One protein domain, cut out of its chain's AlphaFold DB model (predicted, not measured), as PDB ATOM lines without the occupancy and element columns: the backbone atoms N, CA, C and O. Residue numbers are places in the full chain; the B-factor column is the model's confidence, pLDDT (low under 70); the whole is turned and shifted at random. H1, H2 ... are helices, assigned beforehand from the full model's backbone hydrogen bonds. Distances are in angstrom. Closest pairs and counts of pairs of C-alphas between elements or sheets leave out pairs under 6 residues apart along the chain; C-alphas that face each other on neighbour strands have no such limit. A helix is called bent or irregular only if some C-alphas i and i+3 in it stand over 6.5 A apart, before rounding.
ATOM      1  N   LEU A   6      58.578  28.797  73.201       54.97
ATOM      2  CA  LEU A   6      57.319  28.233  73.698       54.97
ATOM      3  C   LEU A   6      57.053  28.594  75.159       54.97
ATOM      4  O   LEU A   6      55.918  28.901  75.518       54.97
ATOM      5  N   GLY A   7      58.082  28.559  76.008       57.56
ATOM      6  CA  GLY A   7      57.926  28.873  77.425       57.56
ATOM      7  C   GLY A   7      57.575  30.346  77.635       57.56
ATOM      8  O   GLY A   7      56.706  30.668  78.443       57.56
ATOM      9  N   GLU A   8      58.227  31.209  76.866       62.47
ATOM     10  CA  GLU A   8      58.101  32.663  76.818       62.47
ATOM     11  C   GLU A   8      56.684  33.062  76.421       62.47
ATOM     12  O   GLU A   8      56.032  33.870  77.079       62.47
ATOM     13  N   VAL A   9      56.168  32.438  75.364       62.78
ATOM     14  CA  VAL A   9      54.818  32.706  74.883       62.78
ATOM     15  C   VAL A   9      53.777  32.196  75.862       62.78
ATOM     16  O   VAL A   9      52.831  32.913  76.159       62.78
ATOM     17  N   LEU A  10      53.961  31.010  76.443       64.12
ATOM     18  CA  LEU A  10      53.063  30.512  77.487       64.12
ATOM     19  C   LEU A  10      53.053  31.423  78.721       64.12
ATOM     20  O   LEU A  10      52.001  31.610  79.337       64.12
ATOM     21  N   ALA A  11      54.202  32.001  79.068       64.56
ATOM     22  CA  ALA A  11      54.322  32.987  80.129       64.56
ATOM     23  C   ALA A  11      53.524  34.261  79.800       64.56
ATOM     24  O   ALA A  11      52.720  34.693  80.626       64.56
ATOM     25  N   ILE A  12      53.649  34.785  78.577       66.38
ATOM     26  CA  ILE A  12      52.863  35.923  78.084       66.38
ATOM     27  C   ILE A  12      51.360  35.609  78.099       66.38
ATOM     28  O   ILE A  12      50.608  36.329  78.748       66.38
ATOM     29  N   ILE A  13      50.916  34.515  77.460       66.88
ATOM     30  CA  ILE A  13      49.496  34.099  77.410       66.88
ATOM     31  C   ILE A  13      48.917  34.085  78.808       66.88
ATOM     32  O   ILE A  13      47.833  34.603  79.046       66.88
ATOM     33  N   ARG A  14      49.640  33.481  79.747       68.56
ATOM     34  CA  ARG A  14      49.177  33.345  81.117       68.56
ATOM     35  C   ARG A  14      49.016  34.697  81.802       68.56
ATOM     36  O   ARG A  14      48.026  34.867  82.509       68.56
ATOM     37  N   GLN A  15      49.952  35.625  81.610       70.12
ATOM     38  CA  GLN A  15      49.855  36.961  82.198       70.12
ATOM     39  C   GLN A  15      48.699  37.759  81.600       70.12
ATOM     40  O   GLN A  15      47.882  38.301  82.341       70.12
ATOM     41  N   LEU A  16      48.554  37.740  80.274       70.31
ATOM     42  CA  LEU A  16      47.433  38.380  79.581       70.31
ATOM     43  C   LEU A  16      46.087  37.774  80.010       70.31
ATOM     44  O   LEU A  16      45.137  38.480  80.335       70.31
ATOM     45  N   TRP A  17      46.014  36.447  80.093       71.75
ATOM     46  CA  TRP A  17      44.812  35.736  80.521       71.75
ATOM     47  C   TRP A  17      44.479  35.989  81.994       71.75
ATOM     48  O   TRP A  17      43.310  36.037  82.372       71.75
ATOM     49  N   TRP A  18      45.488  36.169  82.847       71.56
ATOM     50  CA  TRP A  18      45.286  36.569  84.235       71.56
ATOM     51  C   TRP A  18      44.749  38.004  84.342       71.56
ATOM     52  O   TRP A  18      43.788  38.209  85.090       71.56
ATOM     53  N   LEU A  19      45.293  38.949  83.564       70.81
ATOM     54  CA  LEU A  19      44.778  40.323  83.468       70.81
ATOM     55  C   LEU A  19      43.314  40.343  83.003       70.81
ATOM     56  O   LEU A  19      42.509  41.095  83.546       70.81
ATOM     57  N   ASP A  20      42.935  39.469  82.068       71.06
ATOM     58  CA  ASP A  20      41.546  39.357  81.604       71.06
ATOM     59  C   ASP A  20      40.604  38.726  82.655       71.06
ATOM     60  O   ASP A  20      39.476  39.185  82.867       71.06
ATOM     61  N   LYS A  21      41.050  37.655  83.332       68.19
ATOM     62  CA  LYS A  21      40.165  36.761  84.111       68.19
ATOM     63  C   LYS A  21      40.127  37.020  85.609       68.19
ATOM     64  O   LYS A  21      39.120  36.704  86.244       68.19
ATOM     65  N   LYS A  22      41.239  37.440  86.215       59.84
ATOM     66  CA  LYS A  22      41.437  37.331  87.672       59.84
ATOM     67  C   LYS A  22      41.432  38.643  88.411       59.84
ATOM     68  O   LYS A  22      41.186  38.646  89.619       59.84
ATOM     69  N   THR A  23      41.702  39.742  87.738       54.16
ATOM     70  CA  THR A  23      41.794  40.989  88.459       54.16
ATOM     71  C   THR A  23      40.404  41.552  88.720       54.16
ATOM     72  O   THR A  23      39.650  41.840  87.792       54.16
ATOM     73  N   LYS A  24      40.104  41.818  89.994       58.59
ATOM     74  CA  LYS A  24      39.110  42.823  90.394       58.59
ATOM     75  C   LYS A  24      39.615  44.233  90.034       58.59
ATOM     76  O   LYS A  24      39.508  45.143  90.850       58.59
ATOM     77  N   LEU A  25      40.222  44.410  88.851       67.81
ATOM     78  CA  LEU A  25      40.604  45.728  88.366       67.81
ATOM     79  C   LEU A  25      39.332  46.563  88.377       67.81
ATOM     80  O   LEU A  25      38.283  46.130  87.883       67.81
ATOM     81  N   ALA A  26      39.419  47.756  88.960       69.50
ATOM     82  CA  ALA A  26      38.345  48.721  88.842       69.50
ATOM     83  C   ALA A  26      37.980  48.843  87.355       69.50
ATOM     84  O   ALA A  26      38.858  48.851  86.489       69.50
ATOM     85  N   LYS A  27      36.683  48.940  87.044       77.25
ATOM     86  CA  LYS A  27      36.163  48.995  85.663       77.25
ATOM     87  C   LYS A  27      36.919  50.000  84.778       77.25
ATOM     88  O   LYS A  27      37.036  49.797  83.577       77.25
ATOM     89  N   GLN A  28      37.433  51.069  85.383       76.25
ATOM     90  CA  GLN A  28      38.249  52.096  84.741       76.25
ATOM     91  C   GLN A  28      39.624  51.581  84.283       76.25
ATOM     92  O   GLN A  28      39.993  51.819  83.140       76.25
ATOM     93  N   LEU A  29      40.344  50.822  85.116       79.88
ATOM     94  CA  LEU A  29      41.638  50.241  84.743       79.88
ATOM     95  C   LEU A  29      41.497  49.167  83.673       79.88
ATOM     96  O   LEU A  29      42.312  49.108  82.762       79.88
ATOM     97  N   ARG A  30      40.420  48.372  83.720       81.38
ATOM     98  CA  ARG A  30      40.140  47.411  82.648       81.38
ATOM     99  C   ARG A  30      39.949  48.116  81.307       81.38
ATOM    100  O   ARG A  30      40.575  47.721  80.338       81.38
ATOM    101  N   LYS A  31      39.165  49.200  81.265       84.75
ATOM    102  CA  LYS A  31      38.969  49.995  80.039       84.75
ATOM    103  C   LYS A  31      40.268  50.557  79.455       84.75
ATOM    104  O   LYS A  31      40.339  50.724  78.247       84.75
ATOM    105  N   ILE A  32      41.267  50.853  80.290       86.38
ATOM    106  CA  ILE A  32      42.569  51.370  79.838       86.38
ATOM    107  C   ILE A  32      43.345  50.314  79.040       86.38
ATOM    108  O   ILE A  32      44.057  50.665  78.101       86.38
ATOM    109  N   ILE A  33      43.213  49.037  79.407       87.81
ATOM    110  CA  ILE A  33      44.004  47.953  78.816       87.81
ATOM    111  C   ILE A  33      43.204  47.005  77.925       87.81
ATOM    112  O   ILE A  33      43.826  46.177  77.285       87.81
ATOM    113  N   ASP A  34      41.874  47.100  77.858       87.00
ATOM    114  CA  ASP A  34      41.013  46.102  77.197       87.00
ATOM    115  C   ASP A  34      41.387  45.871  75.722       87.00
ATOM    116  O   ASP A  34      41.617  44.740  75.295       87.00
ATOM    117  N   GLU A  35      41.522  46.955  74.956       90.50
ATOM    118  CA  GLU A  35      41.931  46.908  73.549       90.50
ATOM    119  C   GLU A  35      43.400  46.457  73.389       90.50
ATOM    120  O   GLU A  35      43.620  45.449  72.712       90.50
ATOM    121  N   PRO A  36      44.398  47.073  74.064       91.06
ATOM    122  CA  PRO A  36      45.786  46.595  74.034       91.06
ATOM    123  C   PRO A  36      45.954  45.122  74.437       91.06
ATOM    124  O   PRO A  36      46.768  44.396  73.869       91.06
ATOM    125  N   LEU A  37      45.181  44.668  75.423       89.00
ATOM    126  CA  LEU A  37      45.183  43.294  75.911       89.00
ATOM    127  C   LEU A  37      44.602  42.343  74.866       89.00
ATOM    128  O   LEU A  37      45.178  41.285  74.616       89.00
ATOM    129  N   THR A  38      43.496  42.727  74.230       89.69
ATOM    130  CA  THR A  38      42.873  41.956  73.146       89.69
ATOM    131  C   THR A  38      43.821  41.819  71.955       89.69
ATOM    132  O   THR A  38      44.011  40.716  71.441       89.69
ATOM    133  N   GLU A  39      44.482  42.906  71.551       92.00
ATOM    134  CA  GLU A  39      45.466  42.886  70.464       92.00
ATOM    135  C   GLU A  39      46.683  42.015  70.806       92.00
ATOM    136  O   GLU A  39      47.157  41.237  69.969       92.00
ATOM    137  N   ALA A  40      47.174  42.096  72.046       90.31
ATOM    138  CA  ALA A  40      48.263  41.252  72.520       90.31
ATOM    139  C   ALA A  40      47.872  39.768  72.501       90.31
ATOM    140  O   ALA A  40      48.634  38.952  71.986       90.31
ATOM    141  N   LEU A  41      46.675  39.413  72.981       87.38
ATOM    142  CA  LEU A  41      46.165  38.036  72.958       87.38
ATOM    143  C   LEU A  41      46.058  37.488  71.529       87.38
ATOM    144  O   LEU A  41      46.577  36.405  71.255       87.38
ATOM    145  N   ALA A  42      45.473  38.254  70.606       90.94
ATOM    146  CA  ALA A  42      45.366  37.866  69.199       90.94
ATOM    147  C   ALA A  42      46.745  37.724  68.527       90.94
ATOM    148  O   ALA A  42      46.980  36.822  67.721       90.94
ATOM    149  N   SER A  43      47.692  38.600  68.874       91.75
ATOM    150  CA  SER A  43      49.060  38.532  68.350       91.75
ATOM    151  C   SER A  43      49.814  37.309  68.862       91.75
ATOM    152  O   SER A  43      50.603  36.720  68.118       91.75
ATOM    153  N   VAL A  44      49.560  36.904  70.109       88.31
ATOM    154  CA  VAL A  44      50.107  35.663  70.655       88.31
ATOM    155  C   VAL A  44      49.557  34.454  69.908       88.31
ATOM    156  O   VAL A  44      50.353  33.638  69.449       88.31
ATOM    157  N   GLU A  45      48.238  34.358  69.748       87.75
ATOM    158  CA  GLU A  45      47.587  33.256  69.026       87.75
ATOM    159  C   GLU A  45      48.156  33.114  67.607       87.75
ATOM    160  O   GLU A  45      48.659  32.059  67.214       87.75
ATOM    161  N   LYS A  46      48.251  34.231  66.880       92.38
ATOM    162  CA  LYS A  46      48.846  34.252  65.541       92.38
ATOM    163  C   LYS A  46      50.318  33.837  65.529       92.38
ATOM    164  O   LYS A  46      50.776  33.220  64.562       92.38
ATOM    165  N   PHE A  47      51.102  34.201  66.542       90.44
ATOM    166  CA  PHE A  47      52.482  33.727  66.652       90.44
ATOM    167  C   PHE A  47      52.527  32.216  66.902       90.44
ATOM    168  O   PHE A  47      53.272  31.520  66.207       90.44
ATOM    169  N   THR A  48      51.713  31.702  67.831       86.31
ATOM    170  CA  THR A  48      51.659  30.269  68.143       86.31
ATOM    171  C   THR A  48      51.229  29.433  66.948       86.31
ATOM    172  O   THR A  48      51.844  28.398  66.705       86.31
ATOM    173  N   ASP A  49      50.273  29.906  66.150       89.94
ATOM    174  CA  ASP A  49      49.814  29.205  64.949       89.94
ATOM    175  C   ASP A  49      50.909  29.125  63.889       89.94
ATOM    176  O   ASP A  49      51.192  28.058  63.346       89.94
ATOM    177  N   ASN A  50      51.595  30.241  63.626       91.56
ATOM    178  CA  ASN A  50      52.707  30.257  62.675       91.56
ATOM    179  C   ASN A  50      53.868  29.376  63.147       91.56
ATOM    180  O   ASN A  50      54.504  28.703  62.333       91.56
ATOM    181  N   PHE A  51      54.136  29.354  64.451       86.81
ATOM    182  CA  PHE A  51      55.141  28.483  65.043       86.81
ATOM    183  C   PHE A  51      54.756  27.001  64.911       86.81
ATOM    184  O   PHE A  51      55.564  26.193  64.447       86.81
ATOM    185  N   ALA A  52      53.510  26.650  65.240       85.44
ATOM    186  CA  ALA A  52      52.972  25.303  65.079       85.44
ATOM    187  C   ALA A  52      52.999  24.857  63.611       85.44
ATOM    188  O   ALA A  52      53.404  23.735  63.322       85.44
ATOM    189  N   MET A  53      52.666  25.746  62.673       89.50
ATOM    190  CA  MET A  53      52.734  25.469  61.240       89.50
ATOM    191  C   MET A  53      54.169  25.226  60.764       89.50
ATOM    192  O   MET A  53      54.386  24.339  59.937       89.50
ATOM    193  N   CYS A  54      55.160  25.953  61.294       84.19
ATOM    194  CA  CYS A  54      56.573  25.686  61.008       84.19
ATOM    195  C   CYS A  54      56.987  24.292  61.498       84.19
ATOM    196  O   CYS A  54      57.598  23.540  60.740       84.19
ATOM    197  N   LEU A  55      56.625  23.928  62.733       80.88
ATOM    198  CA  LEU A  55      56.916  22.605  63.293       80.88
ATOM    199  C   LEU A  55      56.210  21.484  62.526       80.88
ATOM    200  O   LEU A  55      56.848  20.506  62.143       80.88
ATOM    201  N   GLY A  56      54.912  21.638  62.266       82.12
ATOM    202  CA  GLY A  56      54.118  20.676  61.509       82.12
ATOM    203  C   GLY A  56      54.663  20.487  60.098       82.12
ATOM    204  O   GLY A  56      54.874  19.356  59.675       82.12
ATOM    205  N   SER A  57      54.995  21.581  59.405       85.62
ATOM    206  CA  SER A  57      55.623  21.519  58.080       85.62
ATOM    207  C   SER A  57      56.973  20.813  58.130       85.62
ATOM    208  O   SER A  57      57.245  19.981  57.274       85.62
ATOM    209  N   ALA A  58      57.811  21.100  59.133       77.31
ATOM    210  CA  ALA A  58      59.101  20.434  59.283       77.31
ATOM    211  C   ALA A  58      58.934  18.920  59.457       77.31
ATOM    212  O   ALA A  58      59.646  18.165  58.806       77.31
ATOM    213  N   ILE A  59      57.977  18.473  60.276       75.12
ATOM    214  CA  ILE A  59      57.683  17.046  60.487       75.12
ATOM    215  C   ILE A  59      57.150  16.403  59.201       75.12
ATOM    216  O   ILE A  59      57.687  15.396  58.747       75.12
ATOM    217  N   VAL A  60      56.122  16.994  58.588       81.56
ATOM    218  CA  VAL A  60      55.489  16.454  57.376       81.56
ATOM    219  C   VAL A  60      56.507  16.347  56.243       81.56
ATOM    220  O   VAL A  60      56.643  15.281  55.648       81.56
ATOM    221  N   TYR A  61      57.269  17.411  55.988       81.38
ATOM    222  CA  TYR A  61      58.183  17.446  54.849       81.38
ATOM    223  C   TYR A  61      59.491  16.678  55.047       81.38
ATOM    224  O   TYR A  61      60.266  16.525  54.108       81.38
ATOM    225  N   SER A  62      59.778  16.226  56.267       71.44
ATOM    226  CA  SER A  62      60.942  15.375  56.508       71.44
ATOM    227  C   SER A  62      60.586  13.889  56.534       71.44
ATOM    228  O   SER A  62      61.467  13.066  56.306       71.44
ATOM    229  N   TRP A  63      59.344  13.527  56.883       69.44
ATOM    230  CA  TRP A  63      58.976  12.133  57.186       69.44
ATOM    231  C   TRP A  63      57.860  11.574  56.299       69.44
ATOM    232  O   TRP A  63      57.711  10.356  56.226       69.44
ATOM    233  N   ILE A  64      57.053  12.432  55.672       76.62
ATOM    234  CA  ILE A  64      55.850  12.021  54.934       76.62
ATOM    235  C   ILE A  64      55.985  12.331  53.444       76.62
ATOM    236  O   ILE A  64      55.655  11.484  52.619       76.62
ATOM    237  N   SER A  65      56.451  13.526  53.081       81.06
ATOM    238  CA  SER A  65      56.545  13.937  51.677       81.06
ATOM    239  C   SER A  65      57.666  14.935  51.433       81.06
ATOM    240  O   SER A  65      58.105  15.616  52.349       81.06
ATOM    241  N   GLU A  66      58.114  15.064  50.188       84.00
ATOM    242  CA  GLU A  66      59.066  16.107  49.810       84.00
ATOM    243  C   GLU A  66      58.328  17.394  49.393       84.00
ATOM    244  O   GLU A  66      57.289  17.336  48.723       84.00
ATOM    245  N   PRO A  67      58.825  18.583  49.773       88.62
ATOM    246  CA  PRO A  67      58.263  19.842  49.305       88.62
ATOM    247  C   PRO A  67      58.655  20.082  47.839       88.62
ATOM    248  O   PRO A  67      59.830  20.038  47.498       88.62
ATOM    249  N   GLN A  68      57.685  20.415  46.981       86.62
ATOM    250  CA  GLN A  68      57.941  20.701  45.558       86.62
ATOM    251  C   GLN A  68      58.845  21.932  45.323       86.62
ATOM    252  O   GLN A  68      59.559  21.983  44.329       86.62
ATOM    253  N   ASP A  69      58.831  22.909  46.240       91.88
ATOM    254  CA  ASP A  69      59.734  24.071  46.257       91.88
ATOM    255  C   ASP A  69      60.189  24.344  47.709       91.88
ATOM    256  O   ASP A  69      59.547  25.115  48.440       91.88
ATOM    257  N   PRO A  70      61.249  23.659  48.183       88.81
ATOM    258  CA  PRO A  70      61.700  23.745  49.571       88.81
ATOM    259  C   PRO A  70      62.120  25.163  49.957       88.81
ATOM    260  O   PRO A  70      61.822  25.614  51.066       88.81
ATOM    261  N   GLU A  71      62.791  25.879  49.054       92.38
ATOM    262  CA  GLU A  71      63.314  27.211  49.339       92.38
ATOM    263  C   GLU A  71      62.197  28.228  49.520       92.38
ATOM    264  O   GLU A  71      62.180  28.956  50.517       92.38
ATOM    265  N   THR A  72      61.250  28.285  48.582       93.38
ATOM    266  CA  THR A  72      60.129  29.223  48.674       93.38
ATOM    267  C   THR A  72      59.255  28.888  49.874       93.38
ATOM    268  O   THR A  72      58.851  29.792  50.613       93.38
ATOM    269  N   LYS A  73      59.015  27.597  50.149       91.25
ATOM    270  CA  LYS A  73      58.253  27.171  51.331       91.25
ATOM    271  C   LYS A  73      58.943  27.603  52.628       91.25
ATOM    272  O   LYS A  73      58.292  28.208  53.483       91.25
ATOM    273  N   ALA A  74      60.247  27.360  52.763       89.06
ATOM    274  CA  ALA A  74      61.022  27.756  53.937       89.06
ATOM    275  C   ALA A  74      61.061  29.283  54.115       89.06
ATOM    276  O   ALA A  74      60.830  29.781  55.221       89.06
ATOM    277  N   LYS A  75      61.275  30.040  53.026       93.75
ATOM    278  CA  LYS A  75      61.243  31.514  53.028       93.75
ATOM    279  C   LYS A  75      59.883  32.037  53.492       93.75
ATOM    280  O   LYS A  75      59.837  32.923  54.345       93.75
ATOM    281  N   ASN A  76      58.785  31.467  52.999       94.62
ATOM    282  CA  ASN A  76      57.431  31.874  53.381       94.62
ATOM    283  C   ASN A  76      57.119  31.570  54.852       94.62
ATOM    284  O   ASN A  76      56.634  32.450  55.564       94.62
ATOM    285  N   LEU A  77      57.447  30.366  55.332       91.56
ATOM    286  CA  LEU A  77      57.275  29.991  56.742       91.56
ATOM    287  C   LEU A  77      58.081  30.913  57.669       91.56
ATOM    288  O   LEU A  77      57.533  31.475  58.618       91.56
ATOM    289  N   SER A  78      59.356  31.143  57.344       91.38
ATOM    290  CA  SER A  78      60.232  32.041  58.103       91.38
ATOM    291  C   SER A  78      59.713  33.482  58.116       91.38
ATOM    292  O   SER A  78      59.648  34.113  59.173       91.38
ATOM    293  N   LYS A  79      59.274  34.003  56.961       95.31
ATOM    294  CA  LYS A  79      58.698  35.349  56.838       95.31
ATOM    295  C   LYS A  79      57.436  35.503  57.687       95.31
ATOM    296  O   LYS A  79      57.309  36.504  58.393       95.31
ATOM    297  N   ASN A  80      56.533  34.524  57.650       94.19
ATOM    298  CA  ASN A  80      55.292  34.550  58.425       94.19
ATOM    299  C   ASN A  80      55.571  34.522  59.930       94.19
ATOM    300  O   ASN A  80      55.025  35.350  60.659       94.19
ATOM    301  N   LEU A  81      56.481  33.651  60.377       91.56
ATOM    302  CA  LEU A  81      56.892  33.569  61.779       91.56
ATOM    303  C   LEU A  81      57.581  34.857  62.259       91.56
ATOM    304  O   LEU A  81      57.287  35.363  63.341       91.56
ATOM    305  N   LYS A  82      58.470  35.438  61.446       91.94
ATOM    306  CA  LYS A  82      59.143  36.707  61.771       91.94
ATOM    307  C   LYS A  82      58.149  37.866  61.869       91.94
ATOM    308  O   LYS A  82      58.261  38.708  62.764       91.94
ATOM    309  N   SER A  83      57.187  37.917  60.950       95.38
ATOM    310  CA  SER A  83      56.140  38.940  60.928       95.38
ATOM    311  C   SER A  83      55.236  38.843  62.158       95.38
ATOM    312  O   SER A  83      55.046  39.839  62.860       95.38
ATOM    313  N   SER A  84      54.745  37.643  62.489       93.31
ATOM    314  CA  SER A  84      53.901  37.436  63.671       93.31
ATOM    315  C   SER A  84      54.645  37.734  64.971       93.31
ATOM    316  O   SER A  84      54.090  38.408  65.834       93.31
ATOM    317  N   TYR A  85      55.922  37.359  65.081       89.75
ATOM    318  CA  TYR A  85      56.760  37.712  66.230       89.75
ATOM    319  C   TYR A  85      56.950  39.226  66.380       89.75
ATOM    320  O   TYR A  85      56.882  39.767  67.481       89.75
ATOM    321  N   THR A  86      57.161  39.939  65.271       91.12
ATOM    322  CA  THR A  86      57.311  41.402  65.295       91.12
ATOM    323  C   THR A  86      56.028  42.083  65.769       91.12
ATOM    324  O   THR A  86      56.088  43.006  66.579       91.12
ATOM    325  N   ASN A  87      54.869  41.606  65.309       93.00
ATOM    326  CA  ASN A  87      53.575  42.117  65.753       93.00
ATOM    327  C   ASN A  87      53.310  41.794  67.224       93.00
ATOM    328  O   ASN A  87      52.893  42.681  67.960       93.00
ATOM    329  N   LEU A  88      53.645  40.578  67.666       90.44
ATOM    330  CA  LEU A  88      53.585  40.193  69.072       90.44
ATOM    331  C   LEU A  88      54.392  41.157  69.944       90.44
ATOM    332  O   LEU A  88      53.837  41.738  70.870       90.44
ATOM    333  N   LYS A  89      55.668  41.399  69.615       88.88
ATOM    334  CA  LYS A  89      56.503  42.360  70.356       88.88
ATOM    335  C   LYS A  89      55.867  43.745  70.435       88.88
ATOM    336  O   LYS A  89      55.891  44.356  71.498       88.88
ATOM    337  N   ARG A  90      55.301  44.235  69.327       92.00
ATOM    338  CA  ARG A  90      54.653  45.552  69.278       92.00
ATOM    339  C   ARG A  90      53.429  45.612  70.189       92.00
ATOM    340  O   ARG A  90      53.353  46.512  71.015       92.00
ATOM    341  N   ALA A  91      52.510  44.656  70.073       92.19
ATOM    342  CA  ALA A  91      51.289  44.628  70.880       92.19
ATOM    343  C   ALA A  91      51.607  44.525  72.383       92.19
ATOM    344  O   ALA A  91      51.021  45.213  73.216       92.19
ATOM    345  N   LEU A  92      52.614  43.719  72.720       89.44
ATOM    346  CA  LEU A  92      53.139  43.585  74.073       89.44
ATOM    347  C   LEU A  92      53.767  44.875  74.609       89.44
ATOM    348  O   LEU A  92      53.574  45.195  75.784       89.44
ATOM    349  N   ALA A  93      54.487  45.623  73.769       90.31
ATOM    350  CA  ALA A  93      55.067  46.909  74.143       90.31
ATOM    351  C   ALA A  93      53.966  47.941  74.412       90.31
ATOM    352  O   ALA A  93      53.953  48.539  75.483       90.31
ATOM    353  N   VAL A  94      52.975  48.050  73.521       92.62
ATOM    354  CA  VAL A  94      51.819  48.947  73.694       92.62
ATOM    355  C   VAL A  94      51.068  48.637  74.988       92.62
ATOM    356  O   VAL A  94      50.768  49.541  75.764       92.62
ATOM    357  N   LEU A  95      50.792  47.361  75.271       91.50
ATOM    358  CA  LEU A  95      50.161  46.979  76.534       91.50
ATOM    359  C   LEU A  95      51.017  47.379  77.746       91.50
ATOM    360  O   LEU A  95      50.487  47.899  78.725       91.50
ATOM    361  N   SER A  96      52.334  47.169  77.673       91.12
ATOM    362  CA  SER A  96      53.266  47.539  78.747       91.12
ATOM    363  C   SER A  96      53.271  49.042  78.999       91.12
ATOM    364  O   SER A  96      53.185  49.464  80.148       91.12
ATOM    365  N   GLU A  97      53.312  49.848  77.939       93.62
ATOM    366  CA  GLU A  97      53.243  51.310  78.008       93.62
ATOM    367  C   GLU A  97      51.943  51.780  78.663       93.62
ATOM    368  O   GLU A  97      51.956  52.685  79.496       93.62
ATOM    369  N   ARG A  98      50.811  51.138  78.343       92.25
ATOM    370  CA  ARG A  98      49.509  51.464  78.946       92.25
ATOM    371  C   ARG A  98      49.460  51.137  80.432       92.25
ATOM    372  O   ARG A  98      48.895  51.916  81.197       92.25
ATOM    373  N   ILE A  99      50.049  50.020  80.850       90.88
ATOM    374  CA  ILE A  99      50.139  49.668  82.273       90.88
ATOM    375  C   ILE A  99      51.084  50.640  82.997       90.88
ATOM    376  O   ILE A  99      50.734  51.144  84.062       90.88
ATOM    377  N   ASP A 100      52.241  50.953  82.410       93.50
ATOM    378  CA  ASP A 100      53.249  51.851  82.992       93.50
ATOM    379  C   ASP A 100      52.741  53.297  83.123       93.50
ATOM    380  O   ASP A 100      52.971  53.948  84.138       93.50
ATOM    381  N   ALA A 101      51.954  53.785  82.160       94.12
ATOM    382  CA  ALA A 101      51.313  55.102  82.237       94.12
ATOM    383  C   ALA A 101      50.352  55.243  83.434       94.12
ATOM    384  O   ALA A 101      50.081  56.353  83.891       94.12
ATOM    385  N   HIS A 102      49.849  54.124  83.961       91.88
ATOM    386  CA  HIS A 102      48.958  54.066  85.120       91.88
ATOM    387  C   HIS A 102      49.554  53.210  86.249       91.88
ATOM    388  O   HIS A 102      48.818  52.555  86.994       91.88
ATOM    389  N   ARG A 103      50.890  53.221  86.374       92.00
ATOM    390  CA  ARG A 103      51.679  52.343  87.252       92.00
ATOM    391  C   ARG A 103      51.141  52.252  88.674       92.00
ATOM    392  O   ARG A 103      50.937  51.148  89.161       92.00
ATOM    393  N   ASP A 104      50.912  53.389  89.330       92.38
ATOM    394  CA  ASP A 104      50.468  53.413  90.729       92.38
ATOM    395  C   ASP A 104      49.092  52.757  90.889       92.38
ATOM    396  O   ASP A 104      48.911  51.899  91.746       92.38
ATOM    397  N   SER A 105      48.156  53.057  89.986       89.00
ATOM    398  CA  SER A 105      46.820  52.462  90.009       89.00
ATOM    399  C   SER A 105      46.843  50.948  89.783       89.00
ATOM    400  O   SER A 105      46.055  50.225  90.393       89.00
ATOM    401  N   PHE A 106      47.730  50.451  88.914       86.94
ATOM    402  CA  PHE A 106      47.920  49.010  88.735       86.94
ATOM    403  C   PHE A 106      48.636  48.379  89.931       86.94
ATOM    404  O   PHE A 106      48.196  47.335  90.399       86.94
ATOM    405  N   ARG A 107      49.679  49.009  90.477       89.44
ATOM    406  CA  ARG A 107      50.386  48.521  91.670       89.44
ATOM    407  C   ARG A 107      49.439  48.355  92.855       89.44
ATOM    408  O   ARG A 107      49.485  47.326  93.518       89.44
ATOM    409  N   ASP A 108      48.564  49.329  93.082       88.50
ATOM    410  CA  ASP A 108      47.633  49.322  94.214       88.50
ATOM    411  C   ASP A 108      46.476  48.325  94.011       88.50
ATOM    412  O   ASP A 108      45.898  47.821  94.975       88.50
ATOM    413  N   ALA A 109      46.137  48.011  92.757       84.69
ATOM    414  CA  ALA A 109      45.093  47.045  92.418       84.69
ATOM    415  C   ALA A 109      45.565  45.580  92.441       84.69
ATOM    416  O   ALA A 109      44.728  44.669  92.423       84.69
ATOM    417  N   LEU A 110      46.877  45.337  92.439       82.31
ATOM    418  CA  LEU A 110      47.473  44.009  92.317       82.31
ATOM    419  C   LEU A 110      48.147  43.558  93.617       82.31
ATOM    420  O   LEU A 110      48.493  44.353  94.486       82.31
ATOM    421  N   SER A 111      48.331  42.242  93.765       83.25
ATOM    422  CA  SER A 111      49.164  41.719  94.851       83.25
ATOM    423  C   SER A 111      50.626  42.110  94.626       83.25
ATOM    424  O   SER A 111      51.049  42.344  93.492       83.25
ATOM    425  N   LYS A 112      51.425  42.137  95.698       84.19
ATOM    426  CA  LYS A 112      52.857  42.442  95.599       84.19
ATOM    427  C   LYS A 112      53.578  41.460  94.673       84.19
ATOM    428  O   LYS A 112      54.409  41.889  93.878       84.19
ATOM    429  N   GLU A 113      53.265  40.166  94.754       81.12
ATOM    430  CA  GLU A 113      53.878  39.164  93.878       81.12
ATOM    431  C   GLU A 113      53.484  39.363  92.412       81.12
ATOM    432  O   GLU A 113      54.341  39.282  91.535       81.12
ATOM    433  N   ASP A 114      52.208  39.650  92.134       78.69
ATOM    434  CA  ASP A 114      51.748  39.861  90.759       78.69
ATOM    435  C   ASP A 114      52.323  41.168  90.178       78.69
ATOM    436  O   ASP A 114      52.746  41.190  89.021       78.69
ATOM    437  N   TRP A 115      52.412  42.236  90.983       85.88
ATOM    438  CA  TRP A 115      53.025  43.499  90.565       85.88
ATOM    439  C   TRP A 115      54.496  43.328  90.188       85.88
ATOM    440  O   TRP A 115      54.902  43.830  89.148       85.88
ATOM    441  N   LEU A 116      55.284  42.585  90.973       84.75
ATOM    442  CA  LEU A 116      56.701  42.345  90.671       84.75
ATOM    443  C   LEU A 116      56.901  41.673  89.305       84.75
ATOM    444  O   LEU A 116      57.838  42.008  88.581       84.75
ATOM    445  N   ILE A 117      56.012  40.750  88.928       82.25
ATOM    446  CA  ILE A 117      56.092  40.086  87.624       82.25
ATOM    447  C   ILE A 117      55.731  41.060  86.495       82.25
ATOM    448  O   ILE A 117      56.429  41.109  85.481       82.25
ATOM    449  N   ILE A 118      54.667  41.850  86.670       84.50
ATOM    450  CA  ILE A 118      54.245  42.863  85.693       84.50
ATOM    451  C   ILE A 118      55.308  43.955  85.533       84.50
ATOM    452  O   ILE A 118      55.623  44.346  84.415       84.50
ATOM    453  N   GLU A 119      55.901  44.412  86.628       88.81
ATOM    454  CA  GLU A 119      56.968  45.408  86.640       88.81
ATOM    455  C   GLU A 119      58.226  44.910  85.926       88.81
ATOM    456  O   GLU A 119      58.775  45.624  85.087       88.81
ATOM    457  N   GLY A 120      58.649  43.670  86.198       85.69
ATOM    458  CA  GLY A 120      59.759  43.049  85.480       85.69
ATOM    459  C   GLY A 120      59.475  42.924  83.983       85.69
ATOM    460  O   GLY A 120      60.327  43.242  83.158       85.69
ATOM    461  N   TYR A 121      58.249  42.562  83.612       84.56
ATOM    462  CA  TYR A 121      57.828  42.522  82.215       84.56
ATOM    463  C   TYR A 121      57.847  43.910  81.546       84.56
ATOM    464  O   TYR A 121      58.423  44.054  80.468       84.56
ATOM    465  N   ILE A 122      57.303  44.946  82.194       88.88
ATOM    466  CA  ILE A 122      57.363  46.335  81.702       88.88
ATOM    467  C   ILE A 122      58.818  46.765  81.499       88.88
ATOM    468  O   ILE A 122      59.144  47.391  80.491       88.88
ATOM    469  N   HIS A 123      59.700  46.426  82.442       89.94
ATOM    470  CA  HIS A 123      61.122  46.734  82.343       89.94
ATOM    471  C   HIS A 123      61.770  46.075  81.118       89.94
ATOM    472  O   HIS A 123      62.503  46.736  80.384       89.94
ATOM    473  N   GLU A 124      61.479  44.800  80.859       87.62
ATOM    474  CA  GLU A 124      62.023  44.086  79.701       87.62
ATOM    475  C   GLU A 124      61.479  44.607  78.370       87.62
ATOM    476  O   GLU A 124      62.227  44.730  77.402       87.62
ATOM    477  N   MET A 125      60.206  44.993  78.323       87.56
ATOM    478  CA  MET A 125      59.584  45.523  77.107       87.56
ATOM    479  C   MET A 125      60.061  46.932  76.727       87.56
ATOM    480  O   MET A 125      59.862  47.342  75.586       87.56
ATOM    481  N   LYS A 126      60.733  47.655  77.635       86.81
ATOM    482  CA  LYS A 126      61.399  48.938  77.336       86.81
ATOM    483  C   LYS A 126      62.726  48.772  76.586       86.81
ATOM    484  O   LYS A 126      63.259  49.756  76.076       86.81
ATOM    485  N   LYS A 127      63.285  47.560  76.530       85.94
ATOM    486  CA  LYS A 127      64.534  47.276  75.810       85.94
ATOM    487  C   LYS A 127      64.251  47.067  74.321       85.94
ATOM    488  O   LYS A 127      63.235  46.488  73.950       85.94
ATOM    489  N   GLU A 128      65.196  47.455  73.464       77.25
ATOM    490  CA  GLU A 128      65.118  47.201  72.014       77.25
ATOM    491  C   GLU A 128      64.968  45.696  71.704       77.25
ATOM    492  O   GLU A 128      64.198  45.272  70.832       77.25
ATOM    493  N   THR A 129      65.664  44.875  72.490       80.62
ATOM    494  CA  THR A 129      65.535  43.419  72.522       80.62
ATOM    495  C   THR A 129      65.189  42.971  73.944       80.62
ATOM    496  O   THR A 129      66.087  42.958  74.790       80.62
ATOM    497  N   PRO A 130      63.923  42.605  74.218       80.31
ATOM    498  CA  PRO A 130      63.521  42.083  75.523       80.31
ATOM    499  C   PRO A 130      64.322  40.833  75.901       80.31
ATOM    500  O   PRO A 130      64.518  39.950  75.057       80.31
ATOM    501  N   ASP A 131      64.761  40.733  77.159       83.25
ATOM    502  CA  ASP A 131      65.369  39.505  77.673       83.25
ATOM    503  C   ASP A 131      64.269  38.500  78.027       83.25
ATOM    504  O   ASP A 131      63.740  38.434  79.139       83.25
ATOM    505  N   TRP A 132      63.917  37.688  77.037       77.25
ATOM    506  CA  TRP A 132      62.906  36.650  77.183       77.25
ATOM    507  C   TRP A 132      63.244  35.593  78.228       77.25
ATOM    508  O   TRP A 132      62.335  35.036  78.847       77.25
ATOM    509  N   LYS A 133      64.535  35.328  78.452       78.06
ATOM    510  CA  LYS A 133      64.974  34.380  79.473       78.06
ATOM    511  C   LYS A 133      64.665  34.938  80.859       78.06
ATOM    512  O   LYS A 133      64.132  34.214  81.696       78.06
ATOM    513  N   HIS A 134      64.913  36.226  81.073       79.56
ATOM    514  CA  HIS A 134      64.546  36.888  82.319       79.56
ATOM    515  C   HIS A 134      63.020  36.917  82.532       79.56
ATOM    516  O   HIS A 134      62.547  36.556  83.611       79.56
ATOM    517  N   ILE A 135      62.229  37.237  81.495       76.44
ATOM    518  CA  ILE A 135      60.751  37.163  81.555       76.44
ATOM    519  C   ILE A 135      60.298  35.759  81.976       76.44
ATOM    520  O   ILE A 135      59.414  35.599  82.823       76.44
ATOM    521  N   LEU A 136      60.920  34.729  81.408       73.38
ATOM    522  CA  LEU A 136      60.654  33.343  81.762       73.38
ATOM    523  C   LEU A 136      60.975  33.030  83.217       73.38
ATOM    524  O   LEU A 136      60.166  32.387  83.882       73.38
ATOM    525  N   GLU A 137      62.136  33.446  83.713       76.94
ATOM    526  CA  GLU A 137      62.563  33.219  85.097       76.94
ATOM    527  C   GLU A 137      61.593  33.873  86.089       76.94
ATOM    528  O   GLU A 137      61.140  33.215  87.031       76.94
ATOM    529  N   LEU A 138      61.166  35.112  85.819       73.00
ATOM    530  CA  LEU A 138      60.154  35.814  86.614       73.00
ATOM    531  C   LEU A 138      58.841  35.027  86.673       73.00
ATOM    532  O   LEU A 138      58.280  34.820  87.750       73.00
ATOM    533  N   VAL A 139      58.370  34.517  85.536       68.88
ATOM    534  CA  VAL A 139      57.080  33.815  85.453       68.88
ATOM    535  C   VAL A 139      57.160  32.376  85.971       68.88
ATOM    536  O   VAL A 139      56.186  31.863  86.518       68.88
ATOM    537  N   SER A 140      58.307  31.713  85.848       67.94
ATOM    538  CA  SER A 140      58.517  30.339  86.327       67.94
ATOM    539  C   SER A 140      58.889  30.259  87.813       67.94
ATOM    540  O   SER A 140      58.737  29.196  88.432       67.94
ATOM    541  N   SER A 141      59.294  31.383  88.415       67.88
ATOM    542  CA  SER A 141      59.405  31.546  89.871       67.88
ATOM    543  C   SER A 141      58.041  31.477  90.576       67.88
ATOM    544  O   SER A 141      57.952  31.044  91.727       67.88
ATOM    545  N   ASP A 142      56.960  31.794  89.859       66.00
ATOM    546  CA  ASP A 142      55.597  31.644  90.347       66.00
ATOM    547  C   ASP A 142      55.266  30.155  90.542       66.00
ATOM    548  O   ASP A 142      55.160  29.371  89.597       66.00
ATOM    549  N   SER A 143      55.042  29.744  91.792       60.41
ATOM    550  CA  SER A 143      54.658  28.367  92.140       60.41
ATOM    551  C   SER A 143      53.407  27.868  91.397       60.41
ATOM    552  O   SER A 143      53.228  26.659  91.204       60.41
ATOM    553  N   ARG A 144      52.555  28.783  90.913       62.41
ATOM    554  CA  ARG A 144      51.378  28.487  90.090       62.41
ATOM    555  C   ARG A 144      51.762  28.065  88.656       62.41
ATOM    556  O   ARG A 144      50.902  27.522  87.959       62.41
ATOM    557  N   TYR A 145      52.991  28.315  88.196       56.97
ATOM    558  CA  TYR A 145      53.550  27.861  86.911       56.97
ATOM    559  C   TYR A 145      53.930  26.374  86.947       56.97
ATOM    560  O   TYR A 145      53.632  25.638  86.012       56.97
ATOM    561  N   ARG A 146      54.491  25.895  88.069       51.91
ATOM    562  CA  ARG A 146      55.008  24.514  88.210       51.91
ATOM    563  C   ARG A 146      53.937  23.416  88.209       51.91
ATOM    564  O   ARG A 146      54.265  22.242  88.074       51.91
TER     565      ARG A 146
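This is residues 6 to 146 of the 211 residues of an uncharacterized protein of Archaeoglobales archaeon (UniProt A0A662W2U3). A long helical hairpin, H2 and H3, makes the length of this domain, and the shorter helices H1, H4, H5 and H6 form a head round the end where H2 begins and H3 ends. In the head, H1 packs on H2, H5 packs on H3, and H6 joins H1 and H5. The printed part has 141 residues, with six named helices, H1 to H6 in order, and no named strand: all helix. It is elongated, 57 by 29 by 27 A, and only just loose, close to compact, with a radius of gyration of the C-alphas of 17.5 A.

Find C-alpha 6 at (57.319, 28.233, 73.698), where H1, residues 6 to 21, begins. H2, residues 27 to 63, runs 51.9 A; it is irregular, with C-alphas 32 and 35 7.7 A apart, and has a kink of 47 degrees near residue 34. From C-alpha 70 at (61.700, 23.745, 49.571), H3 runs 46.5 A to residue 101. Then come H4, residues 103 to 109, H5, residues 112 to 125, and H6, residues 132 to 140, ending at C-alpha 140 at (58.517, 30.339, 86.327).

H1 and H2 form a hairpin at 29 degrees, a shallow tilt; H2 touches H1 with residues 37 to 48 alone, closest at the C-alphas of Leu 16 and Leu 37, 6.5 A. Hairpin H2 and H3 stands at 18 degrees, closest at C-alphas 40 and 91, 4.8 A. H5 touches H3 at a steep tilt of 54 degrees, closest at C-alphas 96 and 122, 5.2 A. H4 is close to H5 but not clearly touching, C-alphas 107 and 115 being closest at 5.8 A. H5 and H6 form a hairpin at 10 degrees, closest at C-alphas 117 and 138, 6.0 A. H6 touches H1, closest at C-alphas 8 and 136, 5.6 A. Every O i to N i+4 pair is within hydrogen-bond range in H1, H3, H4, H5 and H6; in H2, 31 of 33 are.

The two C-alphas farthest apart, of Gln 68 and Asp 108, are 57.4 A apart. The printed part has no cut and no long link. Look for pLDDT under 70 at residues 6 to 14, 21 to 26, 63 and 139 to 146.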